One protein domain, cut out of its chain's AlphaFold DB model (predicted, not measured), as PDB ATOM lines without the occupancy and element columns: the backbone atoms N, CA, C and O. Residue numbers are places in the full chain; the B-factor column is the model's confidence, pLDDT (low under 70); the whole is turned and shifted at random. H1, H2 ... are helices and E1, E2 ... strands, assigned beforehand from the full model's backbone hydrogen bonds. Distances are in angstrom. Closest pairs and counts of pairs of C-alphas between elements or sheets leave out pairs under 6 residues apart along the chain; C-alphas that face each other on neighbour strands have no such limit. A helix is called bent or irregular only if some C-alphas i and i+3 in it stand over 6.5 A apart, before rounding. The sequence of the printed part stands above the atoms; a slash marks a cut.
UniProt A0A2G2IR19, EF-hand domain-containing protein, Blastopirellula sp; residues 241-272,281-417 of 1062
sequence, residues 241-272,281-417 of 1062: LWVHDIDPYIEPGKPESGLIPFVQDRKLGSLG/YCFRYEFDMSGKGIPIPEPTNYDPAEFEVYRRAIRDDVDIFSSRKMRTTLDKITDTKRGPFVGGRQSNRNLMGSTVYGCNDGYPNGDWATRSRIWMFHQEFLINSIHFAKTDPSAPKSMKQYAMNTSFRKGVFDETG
ATOM      1  N   LEU A 241      17.394  55.022 -23.027       91.56
ATOM      2  CA  LEU A 241      17.587  55.908 -21.892       91.56
ATOM      3  C   LEU A 241      19.066  56.213 -21.737       91.56
ATOM      4  O   LEU A 241      19.452  57.373 -21.594       91.56
ATOM      5  N   TRP A 242      19.891  55.174 -21.815       90.62
ATOM      6  CA  TRP A 242      21.332  55.262 -21.677       90.62
ATOM      7  C   TRP A 242      22.026  54.232 -22.549       90.62
ATOM      8  O   TRP A 242      21.572  53.098 -22.617       90.62
ATOM      9  N   VAL A 243      23.146  54.625 -23.146       93.50
ATOM     10  CA  VAL A 243      24.148  53.722 -23.711       93.50
ATOM     11  C   VAL A 243      25.396  53.828 -22.834       93.50
ATOM     12  O   VAL A 243      25.969  54.912 -22.701       93.50
ATOM     13  N   HIS A 244      25.761  52.734 -22.175       94.25
ATOM     14  CA  HIS A 244      26.943  52.621 -21.329       94.25
ATOM     15  C   HIS A 244      28.119  52.133 -22.167       94.25
ATOM     16  O   HIS A 244      27.960  51.205 -22.953       94.25
ATOM     17  N   ASP A 245      29.298  52.727 -21.980       94.94
ATOM     18  CA  ASP A 245      30.522  52.331 -22.688       94.94
ATOM     19  C   ASP A 245      31.102  51.029 -22.116       94.94
ATOM     20  O   ASP A 245      32.160  51.002 -21.497       94.94
ATOM     21  N   ILE A 246      30.326  49.956 -22.244       96.62
ATOM     22  CA  ILE A 246      30.621  48.617 -21.754       96.62
ATOM     23  C   ILE A 246      30.404  47.668 -22.923       96.62
ATOM     24  O   ILE A 246      29.336  47.667 -23.540       96.62
ATOM     25  N   ASP A 247      31.413  46.850 -23.198       97.00
ATOM     26  CA  ASP A 247      31.324  45.802 -24.204       97.00
ATOM     27  C   ASP A 247      30.295  44.734 -23.769       97.00
ATOM     28  O   ASP A 247      30.406  44.215 -22.650       97.00
ATOM     29  N   PRO A 248      29.290  44.411 -24.603       96.75
ATOM     30  CA  PRO A 248      28.209  43.497 -24.252       96.75
ATOM     31  C   PRO A 248      28.537  42.020 -24.518       96.75
ATOM     32  O   PRO A 248      27.704  41.162 -24.229       96.75
ATOM     33  N   TYR A 249      29.697  41.709 -25.096       97.50
ATOM     34  CA  TYR A 249      30.038  40.374 -25.579       97.50
ATOM     35  C   TYR A 249      30.886  39.594 -24.575       97.50
ATOM     36  O   TYR A 249      31.666  40.175 -23.812       97.50
ATOM     37  N   ILE A 250      30.748  38.265 -24.563       96.06
ATOM     38  CA  ILE A 250      31.501  37.384 -23.654       96.06
ATOM     39  C   ILE A 250      33.010  37.596 -23.844       96.06
ATOM     40  O   ILE A 250      33.716  37.891 -22.878       96.06
ATOM     41  N   GLU A 251      33.489  37.551 -25.088       95.06
ATOM     42  CA  GLU A 251      34.823  38.012 -25.479       95.06
ATOM     43  C   GLU A 251      34.737  39.453 -26.018       95.06
ATOM     44  O   GLU A 251      34.080  39.674 -27.041       95.06
ATOM     45  N   PRO A 252      35.405  40.440 -25.384       94.25
ATOM     46  CA  PRO A 252      35.333  41.830 -25.824       94.25
ATOM     47  C   PRO A 252      35.685  42.028 -27.304       94.25
ATOM     48  O   PRO A 252      36.700  41.525 -27.791       94.25
ATOM     49  N   GLY A 253      34.847  42.783 -28.010       93.94
ATOM     50  CA  GLY A 253      34.968  43.107 -29.428       93.94
ATOM     51  C   GLY A 253      34.508  42.008 -30.389       93.94
ATOM     52  O   GLY A 253      34.611  42.210 -31.598       93.94
ATOM     53  N   LYS A 254      34.010  40.867 -29.887       95.81
ATOM     54  CA  LYS A 254      33.641  39.696 -30.699       95.81
ATOM     55  C   LYS A 254      32.165  39.318 -30.550       95.81
ATOM     56  O   LYS A 254      31.824  38.528 -29.662       95.81
ATOM     57  N   PRO A 255      31.280  39.819 -31.429       94.44
ATOM     58  CA  PRO A 255      29.859  39.486 -31.403       94.44
ATOM     59  C   PRO A 255      29.541  37.986 -31.443       94.44
ATOM     60  O   PRO A 255      28.577  37.537 -30.829       94.44
ATOM     61  N   GLU A 256      30.371  37.198 -32.122       95.69
ATOM     62  CA  GLU A 256      30.250  35.745 -32.242       95.69
ATOM     63  C   GLU A 256      30.436  34.988 -30.919       95.69
ATOM     64  O   GLU A 256      30.054  33.822 -30.828       95.69
ATOM     65  N   SER A 257      30.999  35.636 -29.893       96.00
ATOM     66  CA  SER A 257      31.168  35.035 -28.568       96.00
ATOM     67  C   SER A 257      29.870  34.971 -27.758       96.00
ATOM     68  O   SER A 257      29.836  34.302 -26.730       96.00
ATOM     69  N   GLY A 258      28.795  35.619 -28.223       95.75
ATOM     70  CA  GLY A 258      27.531  35.735 -27.498       95.75
ATOM     71  C   GLY A 258      27.511  36.914 -26.523       95.75
ATOM     72  O   GLY A 258      28.506  37.620 -26.351       95.75
ATOM     73  N   LEU A 259      26.353  37.152 -25.905       96.56
ATOM     74  CA  LEU A 259      26.139  38.262 -24.972       96.56
ATOM     75  C   LEU A 259      26.421  37.849 -23.527       96.56
ATOM     76  O   LEU A 259      26.162  36.713 -23.130       96.56
ATOM     77  N   ILE A 260      26.909  38.796 -22.730       95.38
ATOM     78  CA  ILE A 260      27.008  38.625 -21.277       95.38
ATOM     79  C   ILE A 260      25.610  38.556 -20.634       95.38
ATOM     80  O   ILE A 260      24.652  39.107 -21.189       95.38
ATOM     81  N   PRO A 261      25.469  37.900 -19.465       92.31
ATOM     82  CA  PRO A 261      24.171  37.721 -18.822       92.31
ATOM     83  C   PRO A 261      23.386  39.026 -18.622       92.31
ATOM     84  O   PRO A 261      23.953  40.104 -18.442       92.31
ATOM     85  N   PHE A 262      22.058  38.902 -18.657       90.06
ATOM     86  CA  PHE A 262      21.061  39.981 -18.560       90.06
ATOM     87  C   PHE A 262      21.020  40.985 -19.719       90.06
ATOM     88  O   PHE A 262      20.037  41.720 -19.819       90.06
ATOM     89  N   VAL A 263      21.986  40.979 -20.644       94.38
ATOM     90  CA  VAL A 263      21.855  41.681 -21.929       94.38
ATOM     91  C   VAL A 263      21.037  40.805 -22.877       94.38
ATOM     92  O   VAL A 263      21.392  39.663 -23.161       94.38
ATOM     93  N   GLN A 264      19.907  41.319 -23.349       92.56
ATOM     94  CA  GLN A 264      18.990  40.561 -24.188       92.56
ATOM     95  C   GLN A 264      19.429  40.585 -25.651       92.56
ATOM     96  O   GLN A 264      19.629  41.655 -26.232       92.56
ATOM     97  N   ASP A 265      19.477  39.403 -26.267       91.50
ATOM     98  CA  ASP A 265      19.625  39.245 -27.714       91.50
ATOM     99  C   ASP A 265      18.300  39.579 -28.411       91.50
ATOM    100  O   ASP A 265      17.519  38.719 -28.824       91.50
ATOM    101  N   ARG A 266      17.976  40.873 -28.423       88.00
ATOM    102  CA  ARG A 266      16.728  41.398 -28.963       88.00
ATOM    103  C   ARG A 266      17.006  42.560 -29.891       88.00
ATOM    104  O   ARG A 266      17.521  43.597 -29.482       88.00
ATOM    105  N   LYS A 267      16.519  42.433 -31.123       84.19
ATOM    106  CA  LYS A 267      16.406  43.562 -32.040       84.19
ATOM    107  C   LYS A 267      15.158  44.371 -31.708       84.19
ATOM    108  O   LYS A 267      14.046  43.846 -31.747       84.19
ATOM    109  N   LEU A 268      15.337  45.645 -31.393       83.69
ATOM    110  CA  LEU A 268      14.212  46.546 -31.183       83.69
ATOM    111  C   LEU A 268      13.561  46.956 -32.503       83.69
ATOM    112  O   LEU A 268      14.217  47.044 -33.543       83.69
ATOM    113  N   GLY A 269      12.253  47.208 -32.437       86.62
ATOM    114  CA  GLY A 269      11.508  47.817 -33.533       86.62
ATOM    115  C   GLY A 269      11.939  49.264 -33.790       86.62
ATOM    116  O   GLY A 269      12.680  49.868 -33.013       86.62
ATOM    117  N   SER A 270      11.481  49.836 -34.902       92.62
ATOM    118  CA  SER A 270      11.701  51.253 -35.202       92.62
ATOM    119  C   SER A 270      11.009  52.150 -34.172       92.62
ATOM    120  O   SER A 270       9.949  51.803 -33.662       92.62
ATOM    121  N   LEU A 271      11.553  53.342 -33.912       93.25
ATOM    122  CA  LEU A 271      10.941  54.308 -32.991       93.25
ATOM    123  C   LEU A 271       9.441  54.502 -33.267       93.25
ATOM    124  O   LEU A 271       9.048  54.843 -34.380       93.25
ATOM    125  N   GLY A 272       8.622  54.327 -32.231       93.25
ATOM    126  CA  GLY A 272       7.166  54.433 -32.298       93.25
ATOM    127  C   GLY A 272       6.420  53.156 -32.699       93.25
ATOM    128  O   GLY A 272       5.197  53.147 -32.593       93.25
ATOM    129  N   TYR A 281       9.923  44.938 -13.639       93.12
ATOM    130  CA  TYR A 281       9.342  44.630 -12.316       93.12
ATOM    131  C   TYR A 281      10.402  44.589 -11.214       93.12
ATOM    132  O   TYR A 281      11.600  44.548 -11.482       93.12
ATOM    133  N   CYS A 282       9.973  44.678  -9.956       91.69
ATOM    134  CA  CYS A 282      10.880  44.576  -8.815       91.69
ATOM    135  C   CYS A 282      10.149  44.231  -7.520       91.69
ATOM    136  O   CYS A 282       8.931  44.317  -7.444       91.69
ATOM    137  N   PHE A 283      10.905  43.992  -6.457       91.56
ATOM    138  CA  PHE A 283      10.407  44.190  -5.100       91.56
ATOM    139  C   PHE A 283      10.807  45.564  -4.571       91.56
ATOM    140  O   PHE A 283      11.807  46.166  -4.982       91.56
ATOM    141  N   ARG A 284      10.013  46.054  -3.623       88.75
ATOM    142  CA  ARG A 284      10.347  47.207  -2.791       88.75
ATOM    143  C   ARG A 284      10.691  46.684  -1.403       88.75
ATOM    144  O   ARG A 284       9.819  46.468  -0.573       88.75
ATOM    145  N   TYR A 285      11.968  46.371  -1.213       89.00
ATOM    146  CA  TYR A 285      12.474  45.805   0.034       89.00
ATOM    147  C   TYR A 285      12.368  46.807   1.194       89.00
ATOM    148  O   TYR A 285      12.145  48.003   1.010       89.00
ATOM    149  N   GLU A 286      12.649  46.362   2.408       88.31
ATOM    150  CA  GLU A 286      12.963  47.269   3.507       88.31
ATOM    151  C   GLU A 286      14.286  46.856   4.113       88.31
ATOM    152  O   GLU A 286      14.399  45.776   4.682       88.31
ATOM    153  N   PHE A 287      15.303  47.703   3.953       90.12
ATOM    154  CA  PHE A 287      16.636  47.418   4.466       90.12
ATOM    155  C   PHE A 287      16.867  48.082   5.829       90.12
ATOM    156  O   PHE A 287      16.367  49.176   6.120       90.12
ATOM    157  N   ASP A 288      17.672  47.414   6.645       90.25
ATOM    158  CA  ASP A 288      18.318  47.916   7.848       90.25
ATOM    159  C   ASP A 288      19.839  47.860   7.635       90.25
ATOM    160  O   ASP A 288      20.397  46.819   7.283       90.25
ATOM    161  N   MET A 289      20.490  49.006   7.847       88.25
ATOM    162  CA  MET A 289      21.927  49.213   7.654       88.25
ATOM    163  C   MET A 289      22.726  49.166   8.967       88.25
ATOM    164  O   MET A 289      23.922  49.451   8.980       88.25
ATOM    165  N   SER A 290      22.069  48.867  10.090       86.31
ATOM    166  CA  SER A 290      22.690  48.771  11.415       86.31
ATOM    167  C   SER A 290      23.312  47.400  11.701       86.31
ATOM    168  O   SER A 290      23.977  47.243  12.727       86.31
ATOM    169  N   GLY A 291      23.078  46.408  10.833       76.62
ATOM    170  CA  GLY A 291      23.467  45.012  11.048       76.62
ATOM    171  C   GLY A 291      22.607  44.259  12.073       76.62
ATOM    172  O   GLY A 291      22.969  43.151  12.462       76.62
ATOM    173  N   LYS A 292      21.490  44.840  12.538       85.25
ATOM    174  CA  LYS A 292      20.573  44.236  13.529       85.25
ATOM    175  C   LYS A 292      19.274  43.686  12.925       85.25
ATOM    176  O   LYS A 292      18.426  43.195  13.673       85.25
ATOM    177  N   GLY A 293      19.106  43.799  11.611       93.06
ATOM    178  CA  GLY A 293      17.953  43.278  10.889       93.06
ATOM    179  C   GLY A 293      18.007  41.763  10.682       93.06
ATOM    180  O   GLY A 293      18.870  41.067  11.217       93.06
ATOM    181  N   ILE A 294      17.075  41.248   9.884       95.38
ATOM    182  CA  ILE A 294      17.074  39.854   9.434       95.38
ATOM    183  C   ILE A 294      18.160  39.710   8.355       95.38
ATOM    184  O   ILE A 294      18.115  40.435   7.358       95.38
ATOM    185  N   PRO A 295      19.168  38.836   8.523       93.44
ATOM    186  CA  PRO A 295      20.228  38.679   7.533       93.44
ATOM    187  C   PRO A 295      19.677  38.298   6.156       93.44
ATOM    188  O   PRO A 295      18.799  37.444   6.055       93.44
ATOM    189  N   ILE A 296      20.222  38.902   5.097       92.88
ATOM    190  CA  ILE A 296      19.971  38.425   3.732       92.88
ATOM    191  C   ILE A 296      20.612  37.031   3.615       92.88
ATOM    192  O   ILE A 296      21.783  36.907   3.993       92.88
ATOM    193  N   PRO A 297      19.886  36.006   3.126       92.56
ATOM    194  CA  PRO A 297      20.434  34.664   2.955       92.56
ATOM    195  C   PRO A 297      21.707  34.660   2.104       92.56
ATOM    196  O   PRO A 297      21.885  35.517   1.239       92.56
ATOM    197  N   GLU A 298      22.590  33.689   2.329       92.44
ATOM    198  CA  GLU A 298      23.687  33.429   1.393       92.44
ATOM    199  C   GLU A 298      23.144  32.732   0.132       92.44
ATOM    200  O   GLU A 298      22.151  32.003   0.218       92.44
ATOM    201  N   PRO A 299      23.757  32.954  -1.042       93.81
ATOM    202  CA  PRO A 299      23.257  32.405  -2.292       93.81
ATOM    203  C   PRO A 299      23.342  30.879  -2.311       93.81
ATOM    204  O   PRO A 299      24.367  30.292  -1.963       93.81
ATOM    205  N   THR A 300      22.276  30.240  -2.780       89.00
ATOM    206  CA  THR A 300      22.258  28.805  -3.098       89.00
ATOM    207  C   THR A 300      22.868  28.538  -4.473       89.00
ATOM    208  O   THR A 300      23.610  27.572  -4.631       89.00
ATOM    209  N   ASN A 301      22.616  29.430  -5.436       85.56
ATOM    210  CA  ASN A 301      23.100  29.366  -6.813       85.56
ATOM    211  C   ASN A 301      23.731  30.715  -7.203       85.56
ATOM    212  O   ASN A 301      23.036  31.627  -7.650       85.56
ATOM    213  N   TYR A 302      25.046  30.854  -7.012       93.50
ATOM    214  CA  TYR A 302      25.800  32.043  -7.425       93.50
ATOM    215  C   TYR A 302      26.659  31.732  -8.649       93.50
ATOM    216  O   TYR A 302      27.610  30.953  -8.552       93.50
ATOM    217  N   ASP A 303      26.357  32.374  -9.777       93.75
ATOM    218  CA  ASP A 303      27.225  32.381 -10.950       93.75
ATOM    219  C   ASP A 303      27.974  33.725 -11.038       93.75
ATOM    220  O   ASP A 303      27.372  34.763 -11.330       93.75
ATOM    221  N   PRO A 304      29.304  33.749 -10.820       92.19
ATOM    222  CA  PRO A 304      30.093  34.963 -10.966       92.19
ATOM    223  C   PRO A 304      29.978  35.613 -12.354       92.19
ATOM    224  O   PRO A 304      30.222  36.819 -12.452       92.19
ATOM    225  N   ALA A 305      29.653  34.867 -13.415       92.56
ATOM    226  CA  ALA A 305      29.518  35.404 -14.769       92.56
ATOM    227  C   ALA A 305      28.339  36.383 -14.904       92.56
ATOM    228  O   ALA A 305      28.419  37.321 -15.699       92.56
ATOM    229  N   GLU A 306      27.294  36.251 -14.076       92.94
ATOM    230  CA  GLU A 306      26.138  37.165 -14.050       92.94
ATOM    231  C   GLU A 306      26.517  38.615 -13.716       92.94
ATOM    232  O   GLU A 306      25.826  39.560 -14.090       92.94
ATOM    233  N   PHE A 307      27.653  38.800 -13.041       93.94
ATOM    234  CA  PHE A 307      28.131  40.093 -12.559       93.94
ATOM    235  C   PHE A 307      29.215  40.699 -13.468       93.94
ATOM    236  O   PHE A 307      29.846  41.694 -13.109       93.94
ATOM    237  N   GLU A 308      29.436  40.133 -14.661       95.31
ATOM    238  CA  GLU A 308      30.479  40.580 -15.593       95.31
ATOM    239  C   GLU A 308      30.256  42.013 -16.102       95.31
ATOM    240  O   GLU A 308      31.205  42.798 -16.147       95.31
ATOM    241  N   VAL A 309      29.001  42.401 -16.373       94.19
ATOM    242  CA  VAL A 309      28.624  43.800 -16.677       94.19
ATOM    243  C   VAL A 309      29.186  44.745 -15.612       94.19
ATOM    244  O   VAL A 309      29.727  45.807 -15.920       94.19
ATOM    245  N   TYR A 310      29.084  44.346 -14.344       92.88
ATOM    246  CA  TYR A 310      29.469  45.174 -13.211       92.88
ATOM    247  C   TYR A 310      30.976  45.202 -13.007       92.88
ATOM    248  O   TYR A 310      31.516  46.261 -12.703       92.88
ATOM    249  N   ARG A 311      31.672  44.079 -13.221       95.69
ATOM    250  CA  ARG A 311      33.141  44.060 -13.198       95.69
ATOM    251  C   ARG A 311      33.720  44.994 -14.244       95.69
ATOM    252  O   ARG A 311      34.612  45.775 -13.920       95.69
ATOM    253  N   ARG A 312      33.196  44.943 -15.474       96.25
ATOM    254  CA  ARG A 312      33.613  45.840 -16.561       96.25
ATOM    255  C   ARG A 312      33.334  47.291 -16.195       96.25
ATOM    256  O   ARG A 312      34.242  48.108 -16.250       96.25
ATOM    257  N   ALA A 313      32.132  47.582 -15.700       94.44
ATOM    258  CA  ALA A 313      31.782  48.925 -15.260       94.44
ATOM    259  C   ALA A 313      32.700  49.452 -14.142       94.44
ATOM    260  O   ALA A 313      33.130  50.595 -14.203       94.44
ATOM    261  N   ILE A 314      33.044  48.631 -13.143       94.25
ATOM    262  CA  ILE A 314      33.952  49.035 -12.058       94.25
ATOM    263  C   ILE A 314      35.384  49.227 -12.573       94.25
ATOM    264  O   ILE A 314      36.041  50.198 -12.203       94.25
ATOM    265  N   ARG A 315      35.876  48.310 -13.416       95.12
ATOM    266  CA  ARG A 315      37.216  48.378 -14.018       95.12
ATOM    267  C   ARG A 315      37.388  49.642 -14.859       95.12
ATOM    268  O   ARG A 315      38.440  50.270 -14.784       95.12
ATOM    269  N   ASP A 316      36.360  49.986 -15.628       94.69
ATOM    270  CA  ASP A 316      36.382  51.069 -16.615       94.69
ATOM    271  C   ASP A 316      35.783  52.384 -16.071       94.69
ATOM    272  O   ASP A 316      35.619  53.341 -16.820       94.69
ATOM    273  N   ASP A 317      35.464  52.440 -14.771       92.44
ATOM    274  CA  ASP A 317      34.880  53.600 -14.074       92.44
ATOM    275  C   ASP A 317      33.554  54.113 -14.690       92.44
ATOM    276  O   ASP A 317      33.256  55.309 -14.726       92.44
ATOM    277  N   VAL A 318      32.713  53.191 -15.172       93.19
ATOM    278  CA  VAL A 318      31.373  53.481 -15.700       93.19
ATOM    279  C   VAL A 318      30.338  53.423 -14.572       93.19
ATOM    280  O   VAL A 318      30.071  52.378 -13.978       93.19
ATOM    281  N   ASP A 319      29.684  54.551 -14.293       88.88
ATOM    282  CA  ASP A 319      28.667  54.638 -13.239       88.88
ATOM    283  C   ASP A 319      27.345  53.976 -13.658       88.88
ATOM    284  O   ASP A 319      26.508  54.571 -14.341       88.88
ATOM    285  N   ILE A 320      27.154  52.738 -13.205       88.75
ATOM    286  CA  ILE A 320      25.937  51.937 -13.420       88.75
ATOM    287  C   ILE A 320      25.100  51.745 -12.146       88.75
ATOM    288  O   ILE A 320      23.982  51.232 -12.205       88.75
ATOM    289  N   PHE A 321      25.641  52.133 -10.987       85.75
ATOM    290  CA  PHE A 321      25.055  51.859  -9.671       85.75
ATOM    291  C   PHE A 321      24.274  53.042  -9.115       85.75
ATOM    292  O   PHE A 321      23.344  52.847  -8.337       85.75
ATOM    293  N   SER A 322      24.649  54.269  -9.477       83.19
ATOM    294  CA  SER A 322      24.153  55.478  -8.812       83.19
ATOM    295  C   SER A 322      23.403  56.407  -9.767       83.19
ATOM    296  O   SER A 322      22.567  57.209  -9.354       83.19
ATOM    297  N   SER A 323      23.666  56.276 -11.057       82.00
ATOM    298  CA  SER A 323      23.267  57.223 -12.079       82.00
ATOM    299  C   SER A 323      21.794  57.049 -12.492       82.00
ATOM    300  O   SER A 323      21.356  55.986 -12.919       82.00
ATOM    301  N   ARG A 324      20.967  58.085 -12.318       84.69
ATOM    302  CA  ARG A 324      19.533  58.067 -12.657       84.69
ATOM    303  C   ARG A 324      19.259  59.079 -13.758       84.69
ATOM    304  O   ARG A 324      19.268  60.281 -13.494       84.69
ATOM    305  N   LYS A 325      18.894  58.574 -14.937       86.94
ATOM    306  CA  LYS A 325      18.521  59.368 -16.112       86.94
ATOM    307  C   LYS A 325      17.018  59.284 -16.367       86.94
ATOM    308  O   LYS A 325      16.449  58.200 -16.344       86.94
ATOM    309  N   MET A 326      16.352  60.424 -16.542       89.50
ATOM    310  CA  MET A 326      14.902  60.502 -16.792       89.50
ATOM    311  C   MET A 326      14.474  61.919 -17.181       89.50
ATOM    312  O   MET A 326      15.236  62.862 -17.027       89.50
ATOM    313  N   ARG A 327      13.225  62.082 -17.596       88.75
ATOM    314  CA  ARG A 327      12.535  63.326 -17.908       88.75
ATOM    315  C   ARG A 327      11.485  63.610 -16.846       88.75
ATOM    316  O   ARG A 327      10.658  62.745 -16.572       88.75
ATOM    317  N   THR A 328      11.507  64.815 -16.288       84.81
ATOM    318  CA  THR A 328      10.442  65.354 -15.418       84.81
ATOM    319  C   THR A 328       9.553  66.364 -16.152       84.81
ATOM    320  O   THR A 328       8.538  66.805 -15.627       84.81
ATOM    321  N   THR A 329       9.920  66.703 -17.390       85.62
ATOM    322  CA  THR A 329       9.162  67.486 -18.376       85.62
ATOM    323  C   THR A 329       9.398  66.868 -19.755       85.62
ATOM    324  O   THR A 329      10.375  66.141 -19.935       85.62
ATOM    325  N   LEU A 330       8.549  67.127 -20.754       84.12
ATOM    326  CA  LEU A 330       8.705  66.495 -22.074       84.12
ATOM    327  C   LEU A 330      10.063  66.796 -22.729       84.12
ATOM    328  O   LEU A 330      10.652  65.905 -23.342       84.12
ATOM    329  N   ASP A 331      10.613  67.989 -22.509       83.44
ATOM    330  CA  ASP A 331      11.787  68.469 -23.244       83.44
ATOM    331  C   ASP A 331      13.117  68.228 -22.523       83.44
ATOM    332  O   ASP A 331      14.155  68.096 -23.176       83.44
ATOM    333  N   LYS A 332      13.112  68.060 -21.195       82.88
ATOM    334  CA  LYS A 332      14.345  67.992 -20.401       82.88
ATOM    335  C   LYS A 332      14.662  66.592 -19.892       82.88
ATOM    336  O   LYS A 332      13.894  66.020 -19.125       82.88
ATOM    337  N   ILE A 333      15.861  66.097 -20.207       84.19
ATOM    338  CA  ILE A 333      16.470  64.964 -19.500       84.19
ATOM    339  C   ILE A 333      17.262  65.490 -18.296       84.19
ATOM    340  O   ILE A 333      18.124  66.355 -18.426       84.19
ATOM    341  N   THR A 334      16.967  64.947 -17.123       84.19
ATOM    342  CA  THR A 334      17.724  65.094 -15.880       84.19
ATOM    343  C   THR A 334      18.600  63.870 -15.651       84.19
ATOM    344  O   THR A 334      18.128  62.740 -15.794       84.19
ATOM    345  N   ASP A 335      19.847  64.109 -15.261       86.75
ATOM    346  CA  ASP A 335      20.764  63.098 -14.745       86.75
ATOM    347  C   ASP A 335      21.082  63.442 -13.288       86.75
ATOM    348  O   ASP A 335      21.446  64.575 -12.966       86.75
ATOM    349  N   THR A 336      20.857  62.495 -12.385       84.88
ATOM    350  CA  THR A 336      21.082  62.679 -10.950       84.88
ATOM    351  C   THR A 336      21.743  61.448 -10.367       84.88
ATOM    352  O   THR A 336      21.330  60.326 -10.647       84.88
ATOM    353  N   LYS A 337      22.717  61.646  -9.479       83.50
ATOM    354  CA  LYS A 337      23.265  60.544  -8.690       83.50
ATOM    355  C   LYS A 337      22.360  60.250  -7.497       83.50
ATOM    356  O   LYS A 337      21.973  61.141  -6.740       83.50
ATOM    357  N   ARG A 338      22.016  58.981  -7.322       80.19
ATOM    358  CA  ARG A 338      21.306  58.409  -6.176       80.19
ATOM    359  C   ARG A 338      22.223  57.397  -5.504       80.19
ATOM    360  O   ARG A 338      23.125  56.872  -6.130       80.19
ATOM    361  N   GLY A 339      22.019  57.116  -4.220       73.81
ATOM    362  CA  GLY A 339      22.802  56.060  -3.563       73.81
ATOM    363  C   GLY A 339      22.639  54.710  -4.283       73.81
ATOM    364  O   GLY A 339      21.571  54.476  -4.861       73.81
ATOM    365  N   PRO A 340      23.673  53.855  -4.260       75.31
ATOM    366  CA  PRO A 340      23.658  52.584  -4.970       75.31
ATOM    367  C   PRO A 340      22.535  51.677  -4.467       75.31
ATOM    368  O   PRO A 340      22.209  51.687  -3.277       75.31
ATOM    369  N   PHE A 341      21.934  50.901  -5.379       77.88
ATOM    370  CA  PHE A 341      20.936  49.897  -4.997       77.88
ATOM    371  C   PHE A 341      21.544  48.870  -4.042       77.88
ATOM    372  O   PHE A 341      21.041  48.614  -2.947       77.88
ATOM    373  N   VAL A 342      22.695  48.353  -4.460       69.94
ATOM    374  CA  VAL A 342      23.516  47.468  -3.659       69.94
ATOM    375  C   VAL A 342      23.959  48.220  -2.407       69.94
ATOM    376  O   VAL A 342      24.745  49.165  -2.492       69.94
ATOM    377  N   GLY A 343      23.439  47.813  -1.248       59.06
ATOM    378  CA  GLY A 343      23.803  48.437   0.016       59.06
ATOM    379  C   GLY A 343      22.842  49.499   0.564       59.06
ATOM    380  O   GLY A 343      23.271  50.306   1.389       59.06
ATOM    381  N   GLY A 344      21.574  49.537   0.131       58.66
ATOM    382  CA  GLY A 344      20.517  50.173   0.935       58.66
ATOM    383  C   GLY A 344      19.690  51.291   0.293       58.66
ATOM    384  O   GLY A 344      18.968  51.980   1.017       58.66
ATOM    385  N   ARG A 345      19.727  51.495  -1.032       67.12
ATOM    386  CA  ARG A 345      18.711  52.319  -1.727       67.12
ATOM    387  C   ARG A 345      17.900  51.495  -2.710       67.12
ATOM    388  O   ARG A 345      18.347  50.475  -3.197       67.12
ATOM    389  N   GLN A 346      16.687  51.930  -3.009       70.19
ATOM    390  CA  GLN A 346      15.818  51.272  -3.984       70.19
ATOM    391  C   GLN A 346      15.363  52.288  -5.016       70.19
ATOM    392  O   GLN A 346      15.309  53.484  -4.720       70.19
ATOM    393  N   SER A 347      14.897  51.808  -6.170       64.75
ATOM    394  CA  SER A 347      14.154  52.634  -7.140       64.75
ATOM    395  C   SER A 347      15.012  53.623  -7.942       64.75
ATOM    396  O   SER A 347      14.626  54.774  -8.161       64.75
ATOM    397  N   ASN A 348      16.165  53.167  -8.427       73.25
ATOM    398  CA  ASN A 348      16.963  53.908  -9.399       73.25
ATOM    399  C   ASN A 348      16.672  53.394 -10.816       73.25
ATOM    400  O   ASN A 348      16.529  52.194 -11.021       73.25
ATOM    401  N   ARG A 349      16.587  54.309 -11.790       83.44
ATOM    402  CA  ARG A 349      16.509  54.000 -13.231       83.44
ATOM    403  C   ARG A 349      17.925  53.896 -13.802       83.44
ATOM    404  O   ARG A 349      18.321  54.693 -14.646       83.44
ATOM    405  N   ASN A 350      18.703  53.001 -13.213       86.56
ATOM    406  CA  ASN A 350      20.097  52.727 -13.541       86.56
ATOM    407  C   ASN A 350      20.210  51.299 -14.093       86.56
ATOM    408  O   ASN A 350      19.249  50.537 -13.999       86.56
ATOM    409  N   LEU A 351      21.364  50.945 -14.661       88.81
ATOM    410  CA  LEU A 351      21.600  49.596 -15.178       88.81
ATOM    411  C   LEU A 351      21.650  48.548 -14.050       88.81
ATOM    412  O   LEU A 351      21.164  47.441 -14.245       88.81
ATOM    413  N   MET A 352      22.176  48.908 -12.869       85.44
ATOM    414  CA  MET A 352      22.197  48.040 -11.686       85.44
ATOM    415  C   MET A 352      21.291  48.576 -10.569       85.44
ATOM    416  O   MET A 352      21.698  49.410  -9.747       85.44
ATOM    417  N   GLY A 353      20.056  48.075 -10.532       85.19
ATOM    418  CA  GLY A 353      18.995  48.532  -9.637       85.19
ATOM    419  C   GLY A 353      18.117  47.401  -9.107       85.19
ATOM    420  O   GLY A 353      18.307  46.236  -9.431       85.19
ATOM    421  N   SER A 354      17.102  47.756  -8.313       83.00
ATOM    422  CA  SER A 354      16.118  46.782  -7.812       83.00
ATOM    423  C   SER A 354      15.214  46.216  -8.911       83.00
ATOM    424  O   SER A 354      14.513  45.240  -8.683       83.00
ATOM    425  N   THR A 355      15.176  46.867 -10.077       88.50
ATOM    426  CA  THR A 355      14.417  46.449 -11.260       88.50
ATOM    427  C   THR A 355      15.387  45.860 -12.274       88.50
ATOM    428  O   THR A 355      16.302  46.563 -12.697       88.50
ATOM    429  N   VAL A 356      15.178  44.602 -12.669       89.31
ATOM    430  CA  VAL A 356      16.021  43.909 -13.656       89.31
ATOM    431  C   VAL A 356      15.287  43.890 -14.993       89.31
ATOM    432  O   VAL A 356      14.382  43.087 -15.220       89.31
ATOM    433  N   TYR A 357      15.607  44.848 -15.861       91.56
ATOM    434  CA  TYR A 357      14.811  45.096 -17.064       91.56
ATOM    435  C   TYR A 357      14.905  43.941 -18.063       91.56
ATOM    436  O   TYR A 357      15.988  43.432 -18.333       91.56
ATOM    437  N   GLY A 358      13.766  43.559 -18.641       90.31
ATOM    438  CA  GLY A 358      13.645  42.462 -19.603       90.31
ATOM    439  C   GLY A 358      13.496  41.079 -18.963       90.31
ATOM    440  O   GLY A 358      13.030  40.157 -19.624       90.31
ATOM    441  N   CYS A 359      13.797  40.928 -17.670       91.19
ATOM    442  CA  CYS A 359      13.720  39.637 -16.976       91.19
ATOM    443  C   CYS A 359      12.316  39.279 -16.462       91.19
ATOM    444  O   CYS A 359      12.100  38.184 -15.948       91.19
ATOM    445  N   ASN A 360      11.350  40.185 -16.613       93.38
ATOM    446  CA  ASN A 360       9.928  39.929 -16.384       93.38
ATOM    447  C   ASN A 360       9.150  39.645 -17.680       93.38
ATOM    448  O   ASN A 360       7.915  39.635 -17.662       93.38
ATOM    449  N   ASP A 361       9.853  39.441 -18.801       87.50
ATOM    450  CA  ASP A 361       9.217  39.044 -20.055       87.50
ATOM    451  C   ASP A 361       8.483  37.706 -19.874       87.50
ATOM    452  O   ASP A 361       8.970  36.779 -19.224       87.50
ATOM    453  N   GLY A 362       7.264  37.634 -20.399       90.12
ATOM    454  CA  GLY A 362       6.354  36.510 -20.191       90.12
ATOM    455  C   GLY A 362       5.534  36.543 -18.897       90.12
ATOM    456  O   GLY A 362       4.581  35.783 -18.806       90.12
ATOM    457  N   TYR A 363       5.795  37.430 -17.926       94.31
ATOM    458  CA  TYR A 363       4.960  37.504 -16.712       94.31
ATOM    459  C   TYR A 363       3.495  37.907 -16.980       94.31
ATOM    460  O   TYR A 363       2.608  37.228 -16.460       94.31
ATOM    461  N   PRO A 364       3.191  38.952 -17.796       91.62
ATOM    462  CA  PRO A 364       1.814  39.416 -18.003       91.62
ATOM    463  C   PRO A 364       0.838  38.326 -18.441       91.62
ATOM    464  O   PRO A 364      -0.313  38.328 -18.019       91.62
ATOM    465  N   ASN A 365       1.304  37.403 -19.283       90.56
ATOM    466  CA  ASN A 365       0.479  36.343 -19.847       90.56
ATOM    467  C   ASN A 365       0.966  34.930 -19.502       90.56
ATOM    468  O   ASN A 365       0.517  33.962 -20.109       90.56
ATOM    469  N   GLY A 366       1.905  34.821 -18.562       91.12
ATOM    470  CA  GLY A 366       2.499  33.557 -18.149       91.12
ATOM    471  C   GLY A 366       1.580  32.769 -17.229       91.12
ATOM    472  O   GLY A 366       0.770  33.342 -16.497       91.12
ATOM    473  N   ASP A 367       1.752  31.453 -17.254       91.44
ATOM    474  CA  ASP A 367       1.178  30.549 -16.266       91.44
ATOM    475  C   ASP A 367       1.852  30.712 -14.891       91.44
ATOM    476  O   ASP A 367       2.837  31.439 -14.710       91.44
ATOM    477  N   TRP A 368       1.320  30.013 -13.891       93.44
ATOM    478  CA  TRP A 368       1.839  30.074 -12.528       93.44
ATOM    479  C   TRP A 368       3.293  29.603 -12.405       93.44
ATOM    480  O   TRP A 368       4.044  30.179 -11.620       93.44
ATOM    481  N   ALA A 369       3.724  28.628 -13.211       95.44
ATOM    482  CA  ALA A 369       5.118  28.189 -13.247       95.44
ATOM    483  C   ALA A 369       6.052  29.294 -13.769       95.44
ATOM    484  O   ALA A 369       7.096  29.572 -13.175       95.44
ATOM    485  N   THR A 370       5.652  29.983 -14.838       95.69
ATOM    486  CA  THR A 370       6.385  31.120 -15.400       95.69
ATOM    487  C   THR A 370       6.458  32.276 -14.408       95.69
ATOM    488  O   THR A 370       7.541  32.826 -14.191       95.69
ATOM    489  N   ARG A 371       5.337  32.628 -13.767       95.62
ATOM    490  CA  ARG A 371       5.291  33.699 -12.761       95.62
ATOM    491  C   ARG A 371       6.136  33.372 -11.531       95.62
ATOM    492  O   ARG A 371       6.888  34.237 -11.090       95.62
ATOM    493  N   SER A 372       6.072  32.134 -11.038       96.44
ATOM    494  CA  SER A 372       6.894  31.629  -9.927       96.44
ATOM    495  C   SER A 372       8.389  31.756 -10.231       96.44
ATOM    496  O   SER A 372       9.140  32.359  -9.466       96.44
ATOM    497  N   ARG A 373       8.820  31.298 -11.414       96.31
ATOM    498  CA  ARG A 373      10.217  31.407 -11.858       96.31
ATOM    499  C   ARG A 373      10.697  32.859 -11.921       96.31
ATOM    500  O   ARG A 373      11.806  33.155 -11.491       96.31
ATOM    501  N   ILE A 374       9.885  33.766 -12.467       96.31
ATOM    502  CA  ILE A 374      10.240  35.191 -12.573       96.31
ATOM    503  C   ILE A 374      10.275  35.858 -11.191       96.31
ATOM    504  O   ILE A 374      11.146  36.691 -10.946       96.31
ATOM    505  N   TRP A 375       9.359  35.504 -10.288       95.56
ATOM    506  CA  TRP A 375       9.361  35.988  -8.908       95.56
ATOM    507  C   TRP A 375      10.651  35.584  -8.189       95.56
ATOM    508  O   TRP A 375      11.377  36.449  -7.695       95.56
ATOM    509  N   MET A 376      10.972  34.285  -8.222       94.19
ATOM    510  CA  MET A 376      12.178  33.728  -7.609       94.19
ATOM    511  C   MET A 376      13.444  34.367  -8.184       94.19
ATOM    512  O   MET A 376      14.306  34.802  -7.429       94.19
ATOM    513  N   PHE A 377      13.506  34.553  -9.507       94.19
ATOM    514  CA  PHE A 377      14.621  35.240 -10.161       94.19
ATOM    515  C   PHE A 377      14.920  36.616  -9.537       94.19
ATOM    516  O   PHE A 377      16.078  36.958  -9.306       94.19
ATOM    517  N   HIS A 378      13.897  37.419  -9.222       93.75
ATOM    518  CA  HIS A 378      14.110  38.745  -8.628       93.75
ATOM    519  C   HIS A 378      14.566  38.673  -7.161       93.75
ATOM    520  O   HIS A 378      15.266  39.577  -6.696       93.75
ATOM    521  N   GLN A 379      14.194  37.622  -6.425       93.25
ATOM    522  CA  GLN A 379      14.708  37.372  -5.076       93.25
ATOM    523  C   GLN A 379      16.175  36.920  -5.129       93.25
ATOM    524  O   GLN A 379      17.027  37.518  -4.468       93.25
ATOM    525  N   GLU A 380      16.490  35.939  -5.976       93.06
ATOM    526  CA  GLU A 380      17.848  35.426  -6.189       93.06
ATOM    527  C   GLU A 380      18.799  36.518  -6.677       93.06
ATOM    528  O   GLU A 380      19.905  36.657  -6.155       93.06
ATOM    529  N   PHE A 381      18.352  37.374  -7.600       92.31
ATOM    530  CA  PHE A 381      19.156  38.491  -8.081       92.31
ATOM    531  C   PHE A 381      19.583  39.434  -6.948       92.31
ATOM    532  O   PHE A 381      20.740  39.860  -6.920       92.31
ATOM    533  N   LEU A 382      18.704  39.749  -5.985       92.50
ATOM    534  CA  LEU A 382      19.085  40.551  -4.814       92.50
ATOM    535  C   LEU A 382      20.166  39.838  -3.991       92.50
ATOM    536  O   LEU A 382      21.164  40.470  -3.629       92.50
ATOM    537  N   ILE A 383      19.966  38.550  -3.693       94.12
ATOM    538  CA  ILE A 383      20.908  37.746  -2.901       94.12
ATOM    539  C   ILE A 383      22.281  37.738  -3.582       94.12
ATOM    540  O   ILE A 383      23.279  38.142  -2.979       94.12
ATOM    541  N   ASN A 384      22.315  37.364  -4.861       94.38
ATOM    542  CA  ASN A 384      23.531  37.268  -5.659       94.38
ATOM    543  C   ASN A 384      24.224  38.635  -5.784       94.38
ATOM    544  O   ASN A 384      25.445  38.723  -5.665       94.38
ATOM    545  N   SER A 385      23.458  39.724  -5.917       92.44
ATOM    546  CA  SER A 385      23.989  41.093  -5.964       92.44
ATOM    547  C   SER A 385      24.675  41.528  -4.679       92.44
ATOM    548  O   SER A 385      25.743  42.141  -4.722       92.44
ATOM    549  N   ILE A 386      24.084  41.218  -3.524       92.44
ATOM    550  CA  ILE A 386      24.691  41.512  -2.222       92.44
ATOM    551  C   ILE A 386      25.902  40.606  -1.981       92.44
ATOM    552  O   ILE A 386      26.908  41.074  -1.447       92.44
ATOM    553  N   HIS A 387      25.849  39.344  -2.411       94.94
ATOM    554  CA  HIS A 387      26.984  38.434  -2.322       94.94
ATOM    555  C   HIS A 387      28.172  38.929  -3.162       94.94
ATOM    556  O   HIS A 387      29.251  39.129  -2.605       94.94
ATOM    557  N   PHE A 388      27.966  39.244  -4.448       95.00
ATOM    558  CA  PHE A 388      28.977  39.863  -5.319       95.00
ATOM    559  C   PHE A 388      29.615  41.089  -4.655       95.00
ATOM    560  O   PHE A 388      30.836  41.212  -4.576       95.00
ATOM    561  N   ALA A 389      28.784  41.974  -4.105       93.31
ATOM    562  CA  ALA A 389      29.232  43.194  -3.448       93.31
ATOM    563  C   ALA A 389      30.121  42.950  -2.225       93.31
ATOM    564  O   ALA A 389      31.006  43.759  -1.955       93.31
ATOM    565  N   LYS A 390      29.883  41.862  -1.481       93.00
ATOM    566  CA  LYS A 390      30.681  41.453  -0.317       93.00
ATOM    567  C   LYS A 390      31.996  40.793  -0.740       93.00
ATOM    568  O   LYS A 390      33.037  41.082  -0.143       93.00
ATOM    569  N   THR A 391      31.952  39.899  -1.728       94.31
ATOM    570  CA  THR A 391      33.014  38.909  -1.960       94.31
ATOM    571  C   THR A 391      33.900  39.205  -3.165       94.31
ATOM    572  O   THR A 391      35.093  38.898  -3.113       94.31
ATOM    573  N   ASP A 392      33.388  39.848  -4.217       95.94
ATOM    574  CA  ASP A 392      34.135  40.002  -5.466       95.94
ATOM    575  C   ASP A 392      35.364  40.922  -5.278       95.94
ATOM    576  O   ASP A 392      35.269  41.979  -4.635       95.94
ATOM    577  N   PRO A 393      36.556  40.554  -5.787       94.75
ATOM    578  CA  PRO A 393      37.756  41.382  -5.667       94.75
ATOM    579  C   PRO A 393      37.632  42.759  -6.323       94.75
ATOM    580  O   PRO A 393      38.267  43.699  -5.847       94.75
ATOM    581  N   SER A 394      36.818  42.884  -7.378       94.25
ATOM    582  CA  SER A 394      36.607  44.152  -8.082       94.25
ATOM    583  C   SER A 394      35.765  45.144  -7.275       94.25
ATOM    584  O   SER A 394      35.931  46.349  -7.439       94.25
ATOM    585  N   ALA A 395      34.902  44.673  -6.366       91.94
ATOM    586  CA  ALA A 395      33.988  45.537  -5.626       91.94
ATOM    587  C   ALA A 395      34.748  46.569  -4.749       91.94
ATOM    588  O   ALA A 395      35.586  46.184  -3.920       91.94
ATOM    589  N   PRO A 396      34.450  47.881  -4.863       91.00
ATOM    590  CA  PRO A 396      35.099  48.915  -4.058       91.00
ATOM    591  C   PRO A 396      34.885  48.725  -2.551       91.00
ATOM    592  O   PRO A 396      33.847  48.229  -2.107       91.00
ATOM    593  N   LYS A 397      35.829  49.211  -1.731       90.81
ATOM    594  CA  LYS A 397      35.745  49.119  -0.256       90.81
ATOM    595  C   LYS A 397      34.434  49.674   0.310       90.81
ATOM    596  O   LYS A 397      33.882  49.099   1.243       90.81
ATOM    597  N   SER A 398      33.934  50.775  -0.251       87.38
ATOM    598  CA  SER A 398      32.662  51.381   0.156       87.38
ATOM    599  C   SER A 398      31.477  50.447  -0.106       87.38
ATOM    600  O   SER A 398      30.669  50.232   0.792       87.38
ATOM    601  N   MET A 399      31.407  49.840  -1.293       88.56
ATOM    602  CA  MET A 399      30.370  48.874  -1.673       88.56
ATOM    603  C   MET A 399      30.383  47.645  -0.757       88.56
ATOM    604  O   MET A 399      29.332  47.266  -0.241       88.56
ATOM    605  N   LYS A 400      31.573  47.100  -0.463       91.31
ATOM    606  CA  LYS A 400      31.754  46.002   0.502       91.31
ATOM    607  C   LYS A 400      31.210  46.362   1.878       91.31
ATOM    608  O   LYS A 400      30.442  45.601   2.458       91.31
ATOM    609  N   GLN A 401      31.570  47.540   2.387       89.00
ATOM    610  CA  GLN A 401      31.131  47.988   3.707       89.00
ATOM    611  C   GLN A 401      29.608  48.146   3.791       89.00
ATOM    612  O   GLN A 401      29.010  47.747   4.790       89.00
ATOM    613  N   TYR A 402      28.976  48.702   2.753       87.94
ATOM    614  CA  TYR A 402      27.519  48.805   2.704       87.94
ATOM    615  C   TYR A 402      26.857  47.427   2.652       87.94
ATOM    616  O   TYR A 402      25.953  47.154   3.440       87.94
ATOM    617  N   ALA A 403      27.330  46.538   1.777       90.19
ATOM    618  CA  ALA A 403      26.770  45.200   1.618       90.19
ATOM    619  C   ALA A 403      26.915  44.338   2.885       90.19
ATOM    620  O   ALA A 403      25.985  43.615   3.234       90.19
ATOM    621  N   MET A 404      28.028  44.458   3.621       89.81
ATOM    622  CA  MET A 404      28.229  43.771   4.908       89.81
ATOM    623  C   MET A 404      27.242  44.218   5.990       89.81
ATOM    624  O   MET A 404      26.875  43.426   6.851       89.81
ATOM    625  N   ASN A 405      26.790  45.472   5.932       89.31
ATOM    626  CA  ASN A 405      25.868  46.041   6.912       89.31
ATOM    627  C   ASN A 405      24.390  45.920   6.498       89.31
ATOM    628  O   ASN A 405      23.518  46.311   7.271       89.31
ATOM    629  N   THR A 406      24.104  45.421   5.290       90.38
ATOM    630  CA  THR A 406      22.739  45.338   4.752       90.38
ATOM    631  C   THR A 406      22.029  44.089   5.265       90.38
ATOM    632  O   THR A 406      22.491  42.966   5.074       90.38
ATOM    633  N   SER A 407      20.868  44.297   5.873       92.88
ATOM    634  CA  SER A 407      19.938  43.264   6.340       92.88
ATOM    635  C   SER A 407      18.505  43.685   6.005       92.88
ATOM    636  O   SER A 407      18.269  44.861   5.728       92.88
ATOM    637  N   PHE A 408      17.538  42.768   5.999       93.94
ATOM    638  CA  PHE A 408      16.124  43.140   5.937       93.94
ATOM    639  C   PHE A 408      15.676  43.759   7.261       93.94
ATOM    640  O   PHE A 408      16.121  43.372   8.342       93.94
ATOM    641  N   ARG A 409      14.771  44.730   7.197       92.69
ATOM    642  CA  ARG A 409      14.205  45.376   8.376       92.69
ATOM    643  C   ARG A 409      13.293  44.403   9.117       92.69
ATOM    644  O   ARG A 409      12.326  43.892   8.560       92.69
ATOM    645  N   LYS A 410      13.573  44.216  10.403       93.69
ATOM    646  CA  LYS A 410      12.726  43.441  11.311       93.69
ATOM    647  C   LYS A 410      11.417  44.179  11.624       93.69
ATOM    648  O   LYS A 410      11.408  45.402  11.750       93.69
ATOM    649  N   GLY A 411      10.341  43.430  11.816       91.44
ATOM    650  CA  GLY A 411       9.002  43.881  12.191       91.44
ATOM    651  C   GLY A 411       8.045  44.107  11.020       91.44
ATOM    652  O   GLY A 411       6.851  44.266  11.268       91.44
ATOM    653  N   VAL A 412       8.538  44.102   9.776       90.38
ATOM    654  CA  VAL A 412       7.757  44.486   8.585       90.38
ATOM    655  C   VAL A 412       7.262  43.275   7.800       90.38
ATOM    656  O   VAL A 412       6.077  43.206   7.479       90.38
ATOM    657  N   PHE A 413       8.164  42.340   7.501       94.44
ATOM    658  CA  PHE A 413       7.915  41.131   6.708       94.44
ATOM    659  C   PHE A 413       8.541  39.908   7.397       94.44
ATOM    660  O   PHE A 413       9.181  39.065   6.775       94.44
ATOM    661  N   ASP A 414       8.446  39.850   8.726       94.06
ATOM    662  CA  ASP A 414       9.081  38.792   9.523       94.06
ATOM    663  C   ASP A 414       8.519  37.408   9.163       94.06
ATOM    664  O   ASP A 414       9.244  36.416   9.194       94.06
ATOM    665  N   GLU A 415       7.244  37.354   8.779       92.69
ATOM    666  CA  GLU A 415       6.525  36.147   8.373       92.69
ATOM    667  C   GLU A 415       7.065  35.491   7.095       92.69
ATOM    668  O   GLU A 415       6.801  34.315   6.865       92.69
ATOM    669  N   THR A 416       7.821  36.239   6.293       95.06
ATOM    670  CA  THR A 416       8.459  35.789   5.051       95.06
ATOM    671  C   THR A 416       9.983  35.866   5.145       95.06
ATOM    672  O   THR A 416      10.671  35.960   4.134       95.06
ATOM    673  N   GLY A 417      10.556  35.925   6.352       94.38
ATOM    674  CA  GLY A 417      12.007  36.054   6.529       94.38
ATOM    675  C   GLY A 417      12.594  37.376   6.008       94.38
ATOM    676  O   GLY A 417      13.783  37.445   5.709       94.38
TER     677      GLY A 417
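AT A GLANCE: This is residues 241 to 272 and 281 to 417 of the 1062 residues of the protein "EF-hand domain-containing protein" of Blastopirellula sp (UniProt A0A2G2IR19). With little regular structure, this domain sets one long helix, H2, among long loops, with short helices H1 and H3 by its last turns and an antiparallel hairpin, E2 and E3, far out. The 169 printed residues run E1, H1, E2, E3, H2, H3, a mixed class with 59 residues in named elements. It is compact, radius of gyration of the C-alphas 17.0 A, spanning 48 by 41 by 40 A.

IN THESE COORDINATES: E1, residues 241 to 244, begins at C-alpha (17.587, 55.908, -21.892) and pairs with no named strand. H1 is 304 to 315, irregular, C-alphas 306 and 309 being 7.6 A apart. E2 is 323 to 327, E3 333 to 337. H2, 368 to 391, measures 34.1 A. H3, 397 to 405, ends at C-alpha (25.868, 46.041, 6.912).

HOW THE PARTS SIT: In the hairpin, N 324 and O 336 are within hydrogen-bond range, 2.8 A. H2 touches H3, closest C-alphas Lys 390 and Lys 400, 4.7 A, with residues 386 to 391 alone, at a steep tilt of 57 degrees. H1 only just touches H2, with 3 pairs of C-alphas within 8 A, closest Phe 307 and Phe 388, 7.3 A. O i to N i+4 pairs are within range throughout H3, 5 of 8 in H1, 19 of 20 in H2.

THE WHOLE: Residues 273 to 280 are cut out, a gap of 22.4 A. E3 to H2 is a long link. Residues 342 to 345 and 347 have pLDDT under 70.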